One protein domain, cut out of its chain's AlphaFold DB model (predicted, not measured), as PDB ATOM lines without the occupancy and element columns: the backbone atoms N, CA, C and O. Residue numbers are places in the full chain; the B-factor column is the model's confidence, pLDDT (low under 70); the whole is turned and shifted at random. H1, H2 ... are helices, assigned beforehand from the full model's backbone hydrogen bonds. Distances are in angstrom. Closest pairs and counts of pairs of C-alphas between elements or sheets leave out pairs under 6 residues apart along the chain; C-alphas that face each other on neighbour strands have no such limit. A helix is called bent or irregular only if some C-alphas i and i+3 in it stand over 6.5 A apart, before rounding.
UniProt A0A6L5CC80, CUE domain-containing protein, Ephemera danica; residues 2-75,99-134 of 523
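This is residues 2 to 75 and 99 to 134 of the 523 residues of the protein "CUE domain-containing protein" of Ephemera danica (UniProt A0A6L5CC80). What is the overall shape? Two long helices, H4 and H5, run roughly opposite ways as two arms whose tips, residues 68 to 75 and 99 to 104, stick out beyond a body at one end. In that body the hairpin of H2 and H3 lies across the arms, H2 packing on both and H3 meeting the end of H5, while H6 folds back from H5 onto H4 and H1 makes a corner with the end of H3. What is it made of? The printed part has 110 residues with six named helices, H1 to H6 in order, and no named strand; its class is all helix, with mostly crossed packing. It is only just compact, close to loose, with a radius of gyration of the C-alphas of 15.7 A, and elongated, spanning 54 by 29 by 25 A.

What touches the longest helix? H4, residues 48 to 72, touches H6, residues 124 to 131, with residues 50 to 57 alone, at a steep tilt of 52 degrees; the closest C-alphas, of Glu 54 and Ala 129, are 5.0 A apart. It touches H2, residues 16 to 26, about perpendicular at 84 degrees, closest at the C-alphas of Val 16 and Phe 53, 6.6 A. H4 and H5, residues 99 to 122, are near each other, with 8 pairs of C-alphas within 10 A. What lies further out? H2 touches H5 about perpendicular at 89 degrees, closest at the C-alphas of Cys 23 and Leu 119, 5.6 A. H2 and H3, residues 29 to 45, form a hairpin at a shallow tilt of 23 degrees, closest at the C-alphas of Tyr 26 and Ala 32, 6.1 A. H1, residues 2 to 10, and H3 touch only at their ends, closest at the C-alphas of Gly 5 and Met 45, 5.0 A. Are the backbones helical? Each O i to N i+4 pair is within hydrogen-bond range in H1, H2, H4 and H5, against 11 of 13 in H3 and 2 of 4 in H6.

Where are the long helices? H4 runs 36.3 A from C-alpha 48 at (23.842, 0.729, 85.662), H5 34.4 A to C-alpha 122 at (6.911, 1.643, 92.097). How long are the others? H3 spans 25.7 A, H2 15.1 A, H1 12.0 A and H6 11.3 A. H3 is irregular, but only just: C-alphas 30 and 33 are 6.7 A apart.

How far does it reach? The two C-alphas farthest apart, of Cys 3 and Pro 75, are 54.5 A apart. Is anything missing? Residues 76 to 98 are not printed, and C-alphas 75 and 99 are 17.6 A apart across the cut; the links printed whole are tight. Where is confidence low? The pLDDT is under 70 at residues 2, 71 to 75, 99 to 103 and 105 to 106.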
ATOM      1  N   ILE A   2      25.998 -10.882  91.312       54.16
ATOM      2  CA  ILE A   2      26.630 -10.108  90.208       54.16
ATOM      3  C   ILE A   2      26.449 -10.742  88.808       54.16
ATOM      4  O   ILE A   2      26.350 -10.031  87.814       54.16
ATOM      5  N   CYS A   3      26.363 -12.076  88.712       73.81
ATOM      6  CA  CYS A   3      26.172 -12.765  87.428       73.81
ATOM      7  C   CYS A   3      24.773 -12.546  86.821       73.81
ATOM      8  O   CYS A   3      24.648 -12.440  85.608       73.81
ATOM      9  N   LEU A   4      23.729 -12.441  87.656       83.31
ATOM     10  CA  LEU A   4      22.353 -12.266  87.182       83.31
ATOM     11  C   LEU A   4      22.112 -10.834  86.690       83.31
ATOM     12  O   LEU A   4      21.545 -10.657  85.621       83.31
ATOM     13  N   GLY A   5      22.604  -9.823  87.416       84.56
ATOM     14  CA  GLY A   5      22.498  -8.421  86.988       84.56
ATOM     15  C   GLY A   5      23.208  -8.142  85.658       84.56
ATOM     16  O   GLY A   5      22.683  -7.414  84.822       84.56
ATOM     17  N   LYS A   6      24.368  -8.775  85.422       85.75
ATOM     18  CA  LYS A   6      25.052  -8.726  84.118       85.75
ATOM     19  C   LYS A   6      24.276  -9.456  83.030       85.75
ATOM     20  O   LYS A   6      24.125  -8.920  81.947       85.75
ATOM     21  N   LEU A   7      23.737 -10.642  83.323       89.38
ATOM     22  CA  LEU A   7      22.936 -11.389  82.352       89.38
ATOM     23  C   LEU A   7      21.700 -10.595  81.904       89.38
ATOM     24  O   LEU A   7      21.429 -10.546  80.710       89.38
ATOM     25  N   LEU A   8      20.981  -9.978  82.846       88.31
ATOM     26  CA  LEU A   8      19.785  -9.189  82.548       88.31
ATOM     27  C   LEU A   8      20.109  -7.963  81.687       88.31
ATOM     28  O   LEU A   8      19.416  -7.711  80.708       88.31
ATOM     29  N   TYR A   9      21.183  -7.255  82.038       91.25
ATOM     30  CA  TYR A   9      21.595  -6.014  81.387       91.25
ATOM     31  C   TYR A   9      22.277  -6.244  80.035       91.25
ATOM     32  O   TYR A   9      21.844  -5.722  79.016       91.25
ATOM     33  N   ASP A  10      23.327  -7.069  80.003       90.56
ATOM     34  CA  ASP A  10      24.185  -7.233  78.825       90.56
ATOM     35  C   ASP A  10      23.476  -8.001  77.689       90.56
ATOM     36  O   ASP A  10      23.911  -7.940  76.542       90.56
ATOM     37  N   ASN A  11      22.387  -8.724  77.991       90.44
ATOM     38  CA  ASN A  11      21.577  -9.434  76.990       90.44
ATOM     39  C   ASN A  11      20.231  -8.752  76.703       90.44
ATOM     40  O   ASN A  11      19.389  -9.380  76.065       90.44
ATOM     41  N   TYR A  12      20.008  -7.520  77.180       90.56
ATOM     42  CA  TYR A  12      18.758  -6.774  76.958       90.56
ATOM     43  C   TYR A  12      17.498  -7.562  77.356       90.56
ATOM     44  O   TYR A  12      16.445  -7.441  76.737       90.56
ATOM     45  N   LEU A  13      17.599  -8.407  78.391       88.88
ATOM     46  CA  LEU A  13      16.432  -9.115  78.935       88.88
ATOM     47  C   LEU A  13      15.536  -8.170  79.738       88.88
ATOM     48  O   LEU A  13      14.372  -8.479  79.979       88.88
ATOM     49  N   LEU A  14      16.117  -7.063  80.194       91.69
ATOM     50  CA  LEU A  14      15.415  -5.948  80.792       91.69
ATOM     51  C   LEU A  14      16.110  -4.653  80.366       91.69
ATOM     52  O   LEU A  14      17.336  -4.562  80.425       91.69
ATOM     53  N   ASP A  15      15.320  -3.666  79.976       90.50
ATOM     54  CA  ASP A  15      15.733  -2.310  79.624       90.50
ATOM     55  C   ASP A  15      14.736  -1.291  80.206       90.50
ATOM     56  O   ASP A  15      13.708  -1.658  80.778       90.50
ATOM     57  N   VAL A  16      15.045   0.004  80.118       89.31
ATOM     58  CA  VAL A  16      14.170   1.044  80.687       89.31
ATOM     59  C   VAL A  16      12.769   1.047  80.049       89.31
ATOM     60  O   VAL A  16      11.805   1.088  80.813       89.31
ATOM     61  N   PRO A  17      12.603   0.942  78.712       90.12
ATOM     62  CA  PRO A  17      11.281   0.823  78.090       90.12
ATOM     63  C   PRO A  17      10.469  -0.376  78.596       90.12
ATOM     64  O   PRO A  17       9.340  -0.201  79.037       90.12
ATOM     65  N   THR A  18      11.052  -1.577  78.655       90.81
ATOM     66  CA  THR A  18      10.340  -2.751  79.185       90.81
ATOM     67  C   THR A  18      10.018  -2.603  80.669       90.81
ATOM     68  O   THR A  18       8.976  -3.074  81.120       90.81
ATOM     69  N   MET A  19      10.866  -1.929  81.454       89.94
ATOM     70  CA  MET A  19      10.540  -1.597  82.843       89.94
ATOM     71  C   MET A  19       9.350  -0.637  82.936       89.94
ATOM     72  O   MET A  19       8.500  -0.847  83.802       89.94
ATOM     73  N   LEU A  20       9.262   0.371  82.062       88.38
ATOM     74  CA  LEU A  20       8.110   1.276  81.970       88.38
ATOM     75  C   LEU A  20       6.834   0.507  81.604       88.38
ATOM     76  O   LEU A  20       5.837   0.622  82.317       88.38
ATOM     77  N   ASP A  21       6.892  -0.362  80.595       90.06
ATOM     78  CA  ASP A  21       5.761  -1.199  80.179       90.06
ATOM     79  C   ASP A  21       5.291  -2.118  81.313       90.06
ATOM     80  O   ASP A  21       4.096  -2.251  81.589       90.06
ATOM     81  N   LEU A  22       6.228  -2.741  82.033       90.06
ATOM     82  CA  LEU A  22       5.906  -3.571  83.192       90.06
ATOM     83  C   LEU A  22       5.242  -2.752  84.308       90.06
ATOM     84  O   LEU A  22       4.315  -3.255  84.949       90.06
ATOM     85  N   CYS A  23       5.690  -1.513  84.537       87.69
ATOM     86  CA  CYS A  23       5.080  -0.600  85.508       87.69
ATOM     87  C   CYS A  23       3.660  -0.208  85.097       87.69
ATOM     88  O   CYS A  23       2.756  -0.284  85.927       87.69
ATOM     89  N   LEU A  24       3.429   0.120  83.828       85.56
ATOM     90  CA  LEU A  24       2.097   0.427  83.312       85.56
ATOM     91  C   LEU A  24       1.136  -0.761  83.449       85.56
ATOM     92  O   LEU A  24       0.041  -0.631  84.006       85.56
ATOM     93  N   LEU A  25       1.562  -1.937  82.978       86.69
ATOM     94  CA  LEU A  25       0.718  -3.129  82.896       86.69
ATOM     95  C   LEU A  25       0.435  -3.750  84.269       86.69
ATOM     96  O   LEU A  25      -0.687  -4.179  84.537       86.69
ATOM     97  N   TYR A  26       1.439  -3.810  85.147       86.94
ATOM     98  CA  TYR A  26       1.361  -4.557  86.410       86.94
ATOM     99  C   TYR A  26       1.532  -3.691  87.664       86.94
ATOM    100  O   TYR A  26       1.497  -4.224  88.781       86.94
ATOM    101  N   GLY A  27       1.681  -2.373  87.516       78.75
ATOM    102  CA  GLY A  27       1.814  -1.425  88.627       78.75
ATOM    103  C   GLY A  27       0.520  -1.102  89.360       78.75
ATOM    104  O   GLY A  27       0.546  -0.395  90.364       78.75
ATOM    105  N   HIS A  28      -0.603  -1.671  88.928       79.56
ATOM    106  CA  HIS A  28      -1.908  -1.462  89.539       79.56
ATOM    107  C   HIS A  28      -2.392  -2.704  90.304       79.56
ATOM    108  O   HIS A  28      -2.142  -3.846  89.925       79.56
ATOM    109  N   GLY A  29      -3.128  -2.490  91.398       76.88
ATOM    110  CA  GLY A  29      -3.758  -3.567  92.164       76.88
ATOM    111  C   GLY A  29      -2.776  -4.412  92.989       76.88
ATOM    112  O   GLY A  29      -1.818  -3.908  93.573       76.88
ATOM    113  N   ASN A  30      -3.039  -5.718  93.087       77.62
ATOM    114  CA  ASN A  30      -2.310  -6.609  94.000       77.62
ATOM    115  C   ASN A  30      -0.883  -6.946  93.529       77.62
ATOM    116  O   ASN A  30      -0.045  -7.334  94.344       77.62
ATOM    117  N   THR A  31      -0.591  -6.796  92.234       82.81
ATOM    118  CA  THR A  31       0.720  -7.093  91.636       82.81
ATOM    119  C   THR A  31       1.751  -5.999  91.893       82.81
ATOM    120  O   THR A  31       2.942  -6.304  91.950       82.81
ATOM    121  N   ALA A  32       1.303  -4.767  92.154       82.25
ATOM    122  CA  ALA A  32       2.144  -3.587  92.345       82.25
ATOM    123  C   ALA A  32       3.249  -3.805  93.392       82.25
ATOM    124  O   ALA A  32       4.425  -3.557  93.141       82.25
ATOM    125  N   LYS A  33       2.900  -4.367  94.558       83.44
ATOM    126  CA  LYS A  33       3.863  -4.613  95.650       83.44
ATOM    127  C   LYS A  33       4.931  -5.642  95.281       83.44
ATOM    128  O   LYS A  33       6.074  -5.530  95.720       83.44
ATOM    129  N   SER A  34       4.557  -6.669  94.523       85.44
ATOM    130  CA  SER A  34       5.487  -7.706  94.075       85.44
ATOM    131  C   SER A  34       6.392  -7.183  92.967       85.44
ATOM    132  O   SER A  34       7.596  -7.429  93.005       85.44
ATOM    133  N   LEU A  35       5.833  -6.408  92.034       89.19
ATOM    134  CA  LEU A  35       6.594  -5.759  90.976       89.19
ATOM    135  C   LEU A  35       7.604  -4.765  91.554       89.19
ATOM    136  O   LEU A  35       8.784  -4.868  91.238       89.19
ATOM    137  N   ALA A  36       7.183  -3.887  92.470       87.19
ATOM    138  CA  ALA A  36       8.073  -2.941  93.141       87.19
ATOM    139  C   ALA A  36       9.259  -3.659  93.803       87.19
ATOM    140  O   ALA A  36      10.408  -3.268  93.612       87.19
ATOM    141  N   LYS A  37       9.020  -4.764  94.526       88.19
ATOM    142  CA  LYS A  37      10.105  -5.567  95.120       88.19
ATOM    143  C   LYS A  37      11.051  -6.147  94.068       88.19
ATOM    144  O   LYS A  37      12.263  -6.092  94.265       88.19
ATOM    145  N   SER A  38      10.518  -6.687  92.972       88.75
ATOM    146  CA  SER A  38      11.325  -7.241  91.880       88.75
ATOM    147  C   SER A  38      12.166  -6.170  91.188       88.75
ATOM    148  O   SER A  38      13.367  -6.368  91.025       88.75
ATOM    149  N   LEU A  39      11.576  -5.026  90.831       89.56
ATOM    150  CA  LEU A  39      12.285  -3.935  90.156       89.56
ATOM    151  C   LEU A  39      13.361  -3.333  91.062       89.56
ATOM    152  O   LEU A  39      14.511  -3.222  90.649       89.56
ATOM    153  N   ASN A  40      13.041  -3.056  92.331       87.62
ATOM    154  CA  ASN A  40      14.039  -2.587  93.291       87.62
ATOM    155  C   ASN A  40      15.175  -3.610  93.461       87.62
ATOM    156  O   ASN A  40      16.340  -3.225  93.487       87.62
ATOM    157  N   PHE A  41      14.878  -4.914  93.512       88.81
ATOM    158  CA  PHE A  41      15.914  -5.950  93.562       88.81
ATOM    159  C   PHE A  41      16.809  -5.951  92.313       88.81
ATOM    160  O   PHE A  41      18.028  -6.074  92.439       88.81
ATOM    161  N   VAL A  42      16.238  -5.770  91.117       89.69
ATOM    162  CA  VAL A  42      17.017  -5.656  89.876       89.69
ATOM    163  C   VAL A  42      17.955  -4.452  89.918       89.69
ATOM    164  O   VAL A  42      19.129  -4.605  89.587       89.69
ATOM    165  N   LEU A  43      17.495  -3.300  90.408       87.50
ATOM    166  CA  LEU A  43      18.331  -2.098  90.531       87.50
ATOM    167  C   LEU A  43      19.463  -2.253  91.544       87.50
ATOM    168  O   LEU A  43      20.579  -1.804  91.296       87.50
ATOM    169  N   HIS A  44      19.223  -2.965  92.647       87.44
ATOM    170  CA  HIS A  44      20.290  -3.313  93.588       87.44
ATOM    171  C   HIS A  44      21.306  -4.289  92.972       87.44
ATOM    172  O   HIS A  44      22.497  -4.216  93.273       87.44
ATOM    173  N   MET A  45      20.860  -5.217  92.116       87.50
ATOM    174  CA  MET A  45      21.756  -6.153  91.427       87.50
ATOM    175  C   MET A  45      22.550  -5.506  90.291       87.50
ATOM    176  O   MET A  45      23.669  -5.947  90.013       87.50
ATOM    177  N   GLN A  46      21.970  -4.516  89.615       90.25
ATOM    178  CA  GLN A  46      22.568  -3.817  88.489       90.25
ATOM    179  C   GLN A  46      22.326  -2.303  88.612       90.25
ATOM    180  O   GLN A  46      21.322  -1.796  88.111       90.25
ATOM    181  N   PRO A  47      23.268  -1.557  89.212       88.81
ATOM    182  CA  PRO A  47      23.129  -0.113  89.381       88.81
ATOM    183  C   PRO A  47      23.251   0.670  88.065       88.81
ATOM    184  O   PRO A  47      22.863   1.832  88.026       88.81
ATOM    185  N   LYS A  48      23.751   0.061  86.976       89.19
ATOM    186  CA  LYS A  48      23.842   0.729  85.662       89.19
ATOM    187  C   LYS A  48      22.490   1.217  85.136       89.19
ATOM    188  O   LYS A  48      22.452   2.261  84.498       89.19
ATOM    189  N   PHE A  49      21.399   0.529  85.476       89.94
ATOM    190  CA  PHE A  49      20.047   0.961  85.114       89.94
ATOM    191  C   PHE A  49      19.693   2.354  85.655       89.94
ATOM    192  O   PHE A  49      18.869   3.034  85.060       89.94
ATOM    193  N   ILE A  50      20.327   2.819  86.740       86.69
ATOM    194  CA  ILE A  50      20.121   4.180  87.261       86.69
ATOM    195  C   ILE A  50      20.617   5.228  86.251       86.69
ATOM    196  O   ILE A  50      19.923   6.208  86.003       86.69
ATOM    197  N   GLY A  51      21.773   4.998  85.620       87.69
ATOM    198  CA  GLY A  51      22.279   5.879  84.557       87.69
ATOM    199  C   GLY A  51      21.443   5.805  83.274       87.69
ATOM    200  O   GLY A  51      21.299   6.797  82.557       87.69
ATOM    201  N   ASP A  52      20.828   4.652  83.006       90.44
ATOM    202  CA  ASP A  52      19.897   4.514  81.884       90.44
ATOM    203  C   ASP A  52      18.579   5.253  82.153       90.44
ATOM    204  O   ASP A  52      18.029   5.856  81.235       90.44
ATOM    205  N   PHE A  53      18.097   5.283  83.403       88.94
ATOM    206  CA  PHE A  53      16.960   6.124  83.790       88.94
ATOM    207  C   PHE A  53      17.261   7.612  83.625       88.94
ATOM    208  O   PHE A  53      16.405   8.342  83.140       88.94
ATOM    209  N   GLU A  54      18.469   8.062  83.969       86.81
ATOM    210  CA  GLU A  54      18.892   9.446  83.732       86.81
ATOM    211  C   GLU A  54      18.894   9.775  82.229       86.81
ATOM    212  O   GLU A  54      18.369  10.802  81.796       86.81
ATOM    213  N   SER A  55      19.405   8.858  81.404       88.94
ATOM    214  CA  SER A  55      19.385   9.002  79.943       88.94
ATOM    215  C   SER A  55      17.954   9.035  79.390       88.94
ATOM    216  O   SER A  55      17.639   9.859  78.528       88.94
ATOM    217  N   ALA A  56      17.064   8.185  79.909       87.69
ATOM    218  CA  ALA A  56      15.650   8.171  79.547       87.69
ATOM    219  C   ALA A  56      14.928   9.455  79.986       87.69
ATOM    220  O   ALA A  56      14.130   9.994  79.222       87.69
ATOM    221  N   ALA A  57      15.249   9.999  81.162       84.81
ATOM    222  CA  ALA A  57      14.718  11.275  81.637       84.81
ATOM    223  C   ALA A  57      15.142  12.438  80.725       84.81
ATOM    224  O   ALA A  57      14.308  13.259  80.344       84.81
ATOM    225  N   GLN A  58      16.398  12.462  80.266       86.31
ATOM    226  CA  GLN A  58      16.856  13.441  79.272       86.31
ATOM    227  C   GLN A  58      16.128  13.299  77.929       86.31
ATOM    228  O   GLN A  58      15.828  14.303  77.281       86.31
ATOM    229  N   MET A  59      15.848  12.068  77.489       85.25
ATOM    230  CA  MET A  59      15.040  11.830  76.289       85.25
ATOM    231  C   MET A  59      13.608  12.335  76.475       85.25
ATOM    232  O   MET A  59      13.077  12.978  75.573       85.25
ATOM    233  N   LEU A  60      13.015  12.111  77.647       84.50
ATOM    234  CA  LEU A  60      11.674  12.586  77.964       84.50
ATOM    235  C   LEU A  60      11.608  14.116  78.008       84.50
ATOM    236  O   LEU A  60      10.720  14.706  77.403       84.50
ATOM    237  N   ALA A  61      12.598  14.771  78.616       83.56
ATOM    238  CA  ALA A  61      12.709  16.229  78.609       83.56
ATOM    239  C   ALA A  61      12.839  16.793  77.182       83.56
ATOM    240  O   ALA A  61      12.247  17.823  76.861       83.56
ATOM    241  N   ARG A  62      13.578  16.116  76.290       85.12
ATOM    242  CA  ARG A  62      13.637  16.490  74.864       85.12
ATOM    243  C   ARG A  62      12.289  16.309  74.173       85.12
ATOM    244  O   ARG A  62      11.885  17.209  73.450       85.12
ATOM    245  N   ALA A  63      11.587  15.205  74.429       83.56
ATOM    246  CA  ALA A  63      10.259  14.968  73.870       83.56
ATOM    247  C   ALA A  63       9.255  16.048  74.313       83.56
ATOM    248  O   ALA A  63       8.523  16.574  73.482       83.56
ATOM    249  N   LEU A  64       9.277  16.454  75.590       81.19
ATOM    250  CA  LEU A  64       8.455  17.563  76.087       81.19
ATOM    251  C   LEU A  64       8.795  18.887  75.392       81.19
ATOM    252  O   LEU A  64       7.886  19.605  74.995       81.19
ATOM    253  N   LYS A  65      10.082  19.187  75.168       83.62
ATOM    254  CA  LYS A  65      10.518  20.382  74.419       83.62
ATOM    255  C   LYS A  65      10.103  20.357  72.953       83.62
ATOM    256  O   LYS A  65       9.770  21.394  72.392       83.62
ATOM    257  N   GLU A  66      10.149  19.194  72.314       82.44
ATOM    258  CA  GLU A  66       9.698  19.027  70.932       82.44
ATOM    259  C   GLU A  66       8.180  19.195  70.820       82.44
ATOM    260  O   GLU A  66       7.708  19.860  69.900       82.44
ATOM    261  N   LEU A  67       7.421  18.664  71.783       76.19
ATOM    262  CA  LEU A  67       5.980  18.890  71.885       76.19
ATOM    263  C   LEU A  67       5.661  20.360  72.162       76.19
ATOM    264  O   LEU A  67       4.822  20.937  71.480       76.19
ATOM    265  N   GLU A  68       6.358  20.991  73.106       77.62
ATOM    266  CA  GLU A  68       6.252  22.427  73.378       77.62
ATOM    267  C   GLU A  68       6.501  23.232  72.098       77.62
ATOM    268  O   GLU A  68       5.680  24.061  71.716       77.62
ATOM    269  N   ALA A  69       7.586  22.938  71.379       79.50
ATOM    270  CA  ALA A  69       7.894  23.576  70.108       79.50
ATOM    271  C   ALA A  69       6.799  23.323  69.065       79.50
ATOM    272  O   ALA A  69       6.479  24.231  68.305       79.50
ATOM    273  N   TYR A  70       6.191  22.137  69.035       72.06
ATOM    274  CA  TYR A  70       5.065  21.853  68.151       72.06
ATOM    275  C   TYR A  70       3.852  22.746  68.453       72.06
ATOM    276  O   TYR A  70       3.240  23.229  67.507       72.06
ATOM    277  N   PHE A  71       3.540  23.020  69.725       66.19
ATOM    278  CA  PHE A  71       2.459  23.938  70.120       66.19
ATOM    279  C   PHE A  71       2.801  25.407  69.864       66.19
ATOM    280  O   PHE A  71       2.070  26.094  69.152       66.19
ATOM    281  N   VAL A  72       3.960  25.857  70.353       64.62
ATOM    282  CA  VAL A  72       4.408  27.258  70.303       64.62
ATOM    283  C   VAL A  72       4.771  27.701  68.879       64.62
ATOM    284  O   VAL A  72       4.530  28.849  68.500       64.62
ATOM    285  N   LEU A  73       5.344  26.811  68.058       51.50
ATOM    286  CA  LEU A  73       5.682  27.094  66.658       51.50
ATOM    287  C   LEU A  73       4.530  26.818  65.692       51.50
ATOM    288  O   LEU A  73       4.780  26.923  64.494       51.50
ATOM    289  N   GLN A  74       3.301  26.509  66.135       48.31
ATOM    290  CA  GLN A  74       2.136  26.658  65.255       48.31
ATOM    291  C   GLN A  74       1.878  28.156  65.073       48.31
ATOM    292  O   GLN A  74       1.263  28.798  65.928       48.31
ATOM    293  N   PRO A  75       2.339  28.780  63.977       42.50
ATOM    294  CA  PRO A  75       2.243  30.206  63.857       42.50
ATOM    295  C   PRO A  75       0.815  30.502  63.409       42.50
ATOM    296  O   PRO A  75       0.413  30.150  62.294       42.50
ATOM    297  N   ALA A  99      -8.673  17.390  64.384       60.84
ATOM    298  CA  ALA A  99      -9.123  16.843  65.669       60.84
ATOM    299  C   ALA A  99      -8.445  15.499  66.015       60.84
ATOM    300  O   ALA A  99      -8.138  15.251  67.173       60.84
ATOM    301  N   ARG A 100      -8.114  14.687  64.998       62.28
ATOM    302  CA  ARG A 100      -7.363  13.430  65.153       62.28
ATOM    303  C   ARG A 100      -5.918  13.641  65.598       62.28
ATOM    304  O   ARG A 100      -5.447  12.936  66.472       62.28
ATOM    305  N   GLN A 101      -5.225  14.638  65.047       67.06
ATOM    306  CA  GLN A 101      -3.863  14.975  65.479       67.06
ATOM    307  C   GLN A 101      -3.838  15.527  66.910       67.06
ATOM    308  O   GLN A 101      -2.871  15.300  67.633       67.06
ATOM    309  N   LEU A 102      -4.887  16.249  67.322       63.12
ATOM    310  CA  LEU A 102      -5.052  16.685  68.709       63.12
ATOM    311  C   LEU A 102      -5.291  15.489  69.641       63.12
ATOM    312  O   LEU A 102      -4.657  15.409  70.689       63.12
ATOM    313  N   GLU A 103      -6.172  14.567  69.252       65.94
ATOM    314  CA  GLU A 103      -6.467  13.341  69.999       65.94
ATOM    315  C   GLU A 103      -5.219  12.463  70.165       65.94
ATOM    316  O   GLU A 103      -4.866  12.126  71.293       65.94
ATOM    317  N   ASP A 104      -4.493  12.184  69.078       70.69
ATOM    318  CA  ASP A 104      -3.247  11.406  69.100       70.69
ATOM    319  C   ASP A 104      -2.208  12.027  70.043       70.69
ATOM    320  O   ASP A 104      -1.521  11.325  70.786       70.69
ATOM    321  N   LEU A 105      -2.113  13.359  70.054       68.38
ATOM    322  CA  LEU A 105      -1.191  14.073  70.925       68.38
ATOM    323  C   LEU A 105      -1.618  13.990  72.394       68.38
ATOM    324  O   LEU A 105      -0.771  13.768  73.261       68.38
ATOM    325  N   VAL A 106      -2.908  14.154  72.695       68.44
ATOM    326  CA  VAL A 106      -3.427  14.015  74.065       68.44
ATOM    327  C   VAL A 106      -3.231  12.585  74.571       68.44
ATOM    328  O   VAL A 106      -2.809  12.403  75.711       68.44
ATOM    329  N   LEU A 107      -3.468  11.576  73.727       70.00
ATOM    330  CA  LEU A 107      -3.213  10.173  74.053       70.00
ATOM    331  C   LEU A 107      -1.724   9.911  74.293       70.00
ATOM    332  O   LEU A 107      -1.377   9.252  75.271       70.00
ATOM    333  N   PHE A 108      -0.844  10.477  73.466       75.62
ATOM    334  CA  PHE A 108       0.603  10.385  73.660       75.62
ATOM    335  C   PHE A 108       1.053  11.030  74.979       75.62
ATOM    336  O   PHE A 108       1.830  10.441  75.728       75.62
ATOM    337  N   LEU A 109       0.532  12.217  75.306       71.06
ATOM    338  CA  LEU A 109       0.806  12.873  76.585       71.06
ATOM    339  C   LEU A 109       0.296  12.054  77.770       71.06
ATOM    340  O   LEU A 109       1.000  11.921  78.771       71.06
ATOM    341  N   LEU A 110      -0.904  11.487  77.663       73.44
ATOM    342  CA  LEU A 110      -1.478  10.651  78.709       73.44
ATOM    343  C   LEU A 110      -0.648   9.382  78.934       73.44
ATOM    344  O   LEU A 110      -0.429   9.005  80.087       73.44
ATOM    345  N   ASP A 111      -0.168   8.753  77.863       79.00
ATOM    346  CA  ASP A 111       0.703   7.580  77.925       79.00
ATOM    347  C   ASP A 111       2.042   7.908  78.597       79.00
ATOM    348  O   ASP A 111       2.438   7.237  79.554       79.00
ATOM    349  N   LEU A 112       2.688   9.011  78.200       77.31
ATOM    350  CA  LEU A 112       3.924   9.486  78.827       77.31
ATOM    351  C   LEU A 112       3.744   9.754  80.326       77.31
ATOM    352  O   LEU A 112       4.515   9.253  81.150       77.31
ATOM    353  N   VAL A 113       2.715  10.521  80.698       79.06
ATOM    354  CA  VAL A 113       2.449  10.880  82.099       79.06
ATOM    355  C   VAL A 113       2.116   9.637  82.923       79.06
ATOM    356  O   VAL A 113       2.630   9.481  84.032       79.06
ATOM    357  N   SER A 114       1.311   8.720  82.385       75.56
ATOM    358  CA  SER A 114       0.951   7.472  83.066       75.56
ATOM    359  C   SER A 114       2.169   6.563  83.256       75.56
ATOM    360  O   SER A 114       2.361   6.000  84.338       75.56
ATOM    361  N   SER A 115       3.031   6.466  82.243       81.38
ATOM    362  CA  SER A 115       4.256   5.657  82.273       81.38
ATOM    363  C   SER A 115       5.228   6.148  83.336       81.38
ATOM    364  O   SER A 115       5.686   5.380  84.182       81.38
ATOM    365  N   VAL A 116       5.505   7.452  83.342       80.50
ATOM    366  CA  VAL A 116       6.425   8.059  84.310       80.50
ATOM    367  C   VAL A 116       5.837   8.021  85.717       80.50
ATOM    368  O   VAL A 116       6.531   7.646  86.658       80.50
ATOM    369  N   SER A 117       4.552   8.348  85.878       79.81
ATOM    370  CA  SER A 117       3.900   8.349  87.192       79.81
ATOM    371  C   SER A 117       3.914   6.958  87.832       79.81
ATOM    372  O   SER A 117       4.308   6.811  88.991       79.81
ATOM    373  N   THR A 118       3.560   5.917  87.072       80.00
ATOM    374  CA  THR A 118       3.571   4.533  87.576       80.00
ATOM    375  C   THR A 118       4.982   4.048  87.902       80.00
ATOM    376  O   THR A 118       5.173   3.390  88.926       80.00
ATOM    377  N   LEU A 119       5.988   4.420  87.102       83.06
ATOM    378  CA  LEU A 119       7.388   4.118  87.400       83.06
ATOM    379  C   LEU A 119       7.829   4.741  88.728       83.06
ATOM    380  O   LEU A 119       8.376   4.035  89.575       83.06
ATOM    381  N   LEU A 120       7.574   6.037  88.930       80.00
ATOM    382  CA  LEU A 120       8.006   6.753  90.135       80.00
ATOM    383  C   LEU A 120       7.312   6.236  91.400       80.00
ATOM    384  O   LEU A 120       7.931   6.172  92.461       80.00
ATOM    385  N   GLN A 121       6.060   5.785  91.289       81.25
ATOM    386  CA  GLN A 121       5.342   5.155  92.401       81.25
ATOM    387  C   GLN A 121       5.942   3.799  92.810       81.25
ATOM    388  O   GLN A 121       5.970   3.459  93.994       81.25
ATOM    389  N   LEU A 122       6.405   2.999  91.847       79.31
ATOM    390  CA  LEU A 122       6.911   1.643  92.097       79.31
ATOM    391  C   LEU A 122       8.413   1.604  92.391       79.31
ATOM    392  O   LEU A 122       8.893   0.697  93.083       79.31
ATOM    393  N   VAL A 123       9.154   2.571  91.856       80.06
ATOM    394  CA  VAL A 123      10.613   2.626  91.881       80.06
ATOM    395  C   VAL A 123      11.070   4.004  92.380       80.06
ATOM    396  O   VAL A 123      11.512   4.838  91.593       80.06
ATOM    397  N   PRO A 124      11.054   4.246  93.704       74.94
ATOM    398  CA  PRO A 124      11.489   5.526  94.270       74.94
ATOM    399  C   PRO A 124      12.957   5.866  93.966       74.94
ATOM    400  O   PRO A 124      13.327   7.033  93.904       74.94
ATOM    401  N   SER A 125      13.810   4.861  93.737       72.88
ATOM    402  CA  SER A 125      15.204   5.071  93.317       72.88
ATOM    403  C   SER A 125      15.337   5.691  91.921       72.88
ATOM    404  O   SER A 125      16.392   6.227  91.598       72.88
ATOM    405  N   ALA A 126      14.294   5.629  91.086       76.44
ATOM    406  CA  ALA A 126      14.277   6.338  89.812       76.44
ATOM    407  C   ALA A 126      14.114   7.852  90.025       76.44
ATOM    408  O   ALA A 126      14.677   8.623  89.253       76.44
ATOM    409  N   CYS A 127      13.446   8.291  91.101       74.25
ATOM    410  CA  CYS A 127      13.252   9.713  91.399       74.25
ATOM    411  C   CYS A 127      14.584  10.463  91.482       74.25
ATOM    412  O   CYS A 127      14.721  11.513  90.874       74.25
ATOM    413  N   THR A 128      15.600   9.889  92.137       73.19
ATOM    414  CA  THR A 128      16.928  10.520  92.226       73.19
ATOM    415  C   THR A 128      17.612  10.661  90.864       73.19
ATOM    416  O   THR A 128      18.376  11.595  90.656       73.19
ATOM    417  N   ALA A 129      17.351   9.742  89.928       74.94
ATOM    418  CA  ALA A 129      17.891   9.836  88.572       74.94
ATOM    419  C   ALA A 129      17.179  10.927  87.757       74.94
ATOM    420  O   ALA A 129      17.830  11.634  86.995       74.94
ATOM    421  N   LEU A 130      15.864  11.086  87.941       75.12
ATOM    422  CA  LEU A 130      15.085  12.145  87.296       75.12
ATOM    423  C   LEU A 130      15.433  13.530  87.860       75.12
ATOM    424  O   LEU A 130      15.614  14.469  87.089       75.12
ATOM    425  N   GLN A 131      15.615  13.636  89.173       72.75
ATOM    426  CA  GLN A 131      15.947  14.883  89.860       72.75
ATOM    427  C   GLN A 131      17.281  15.480  89.384       72.75
ATOM    428  O   GLN A 131      17.385  16.681  89.148       72.75
ATOM    429  N   ASN A 132      18.278  14.631  89.103       76.31
ATOM    430  CA  ASN A 132      19.551  15.058  88.506       76.31
ATOM    431  C   ASN A 132      19.391  15.744  87.136       76.31
ATOM    432  O   ASN A 132      20.298  16.446  86.688       76.31
ATOM    433  N   THR A 133      18.262  15.532  86.455       76.44
ATOM    434  CA  THR A 133      17.981  16.109  85.135       76.44
ATOM    435  C   THR A 133      17.130  17.379  85.183       76.44
ATOM    436  O   THR A 133      16.900  17.960  84.123       76.44
ATOM    437  N   LEU A 134      16.700  17.827  86.377       73.69
ATOM    438  CA  LEU A 134      15.810  18.985  86.585       73.69
ATOM    439  C   LEU A 134      14.531  18.913  85.735       73.69
ATOM    440  O   LEU A 134      14.034  19.914  85.214       73.69
TER     441      LEU A 134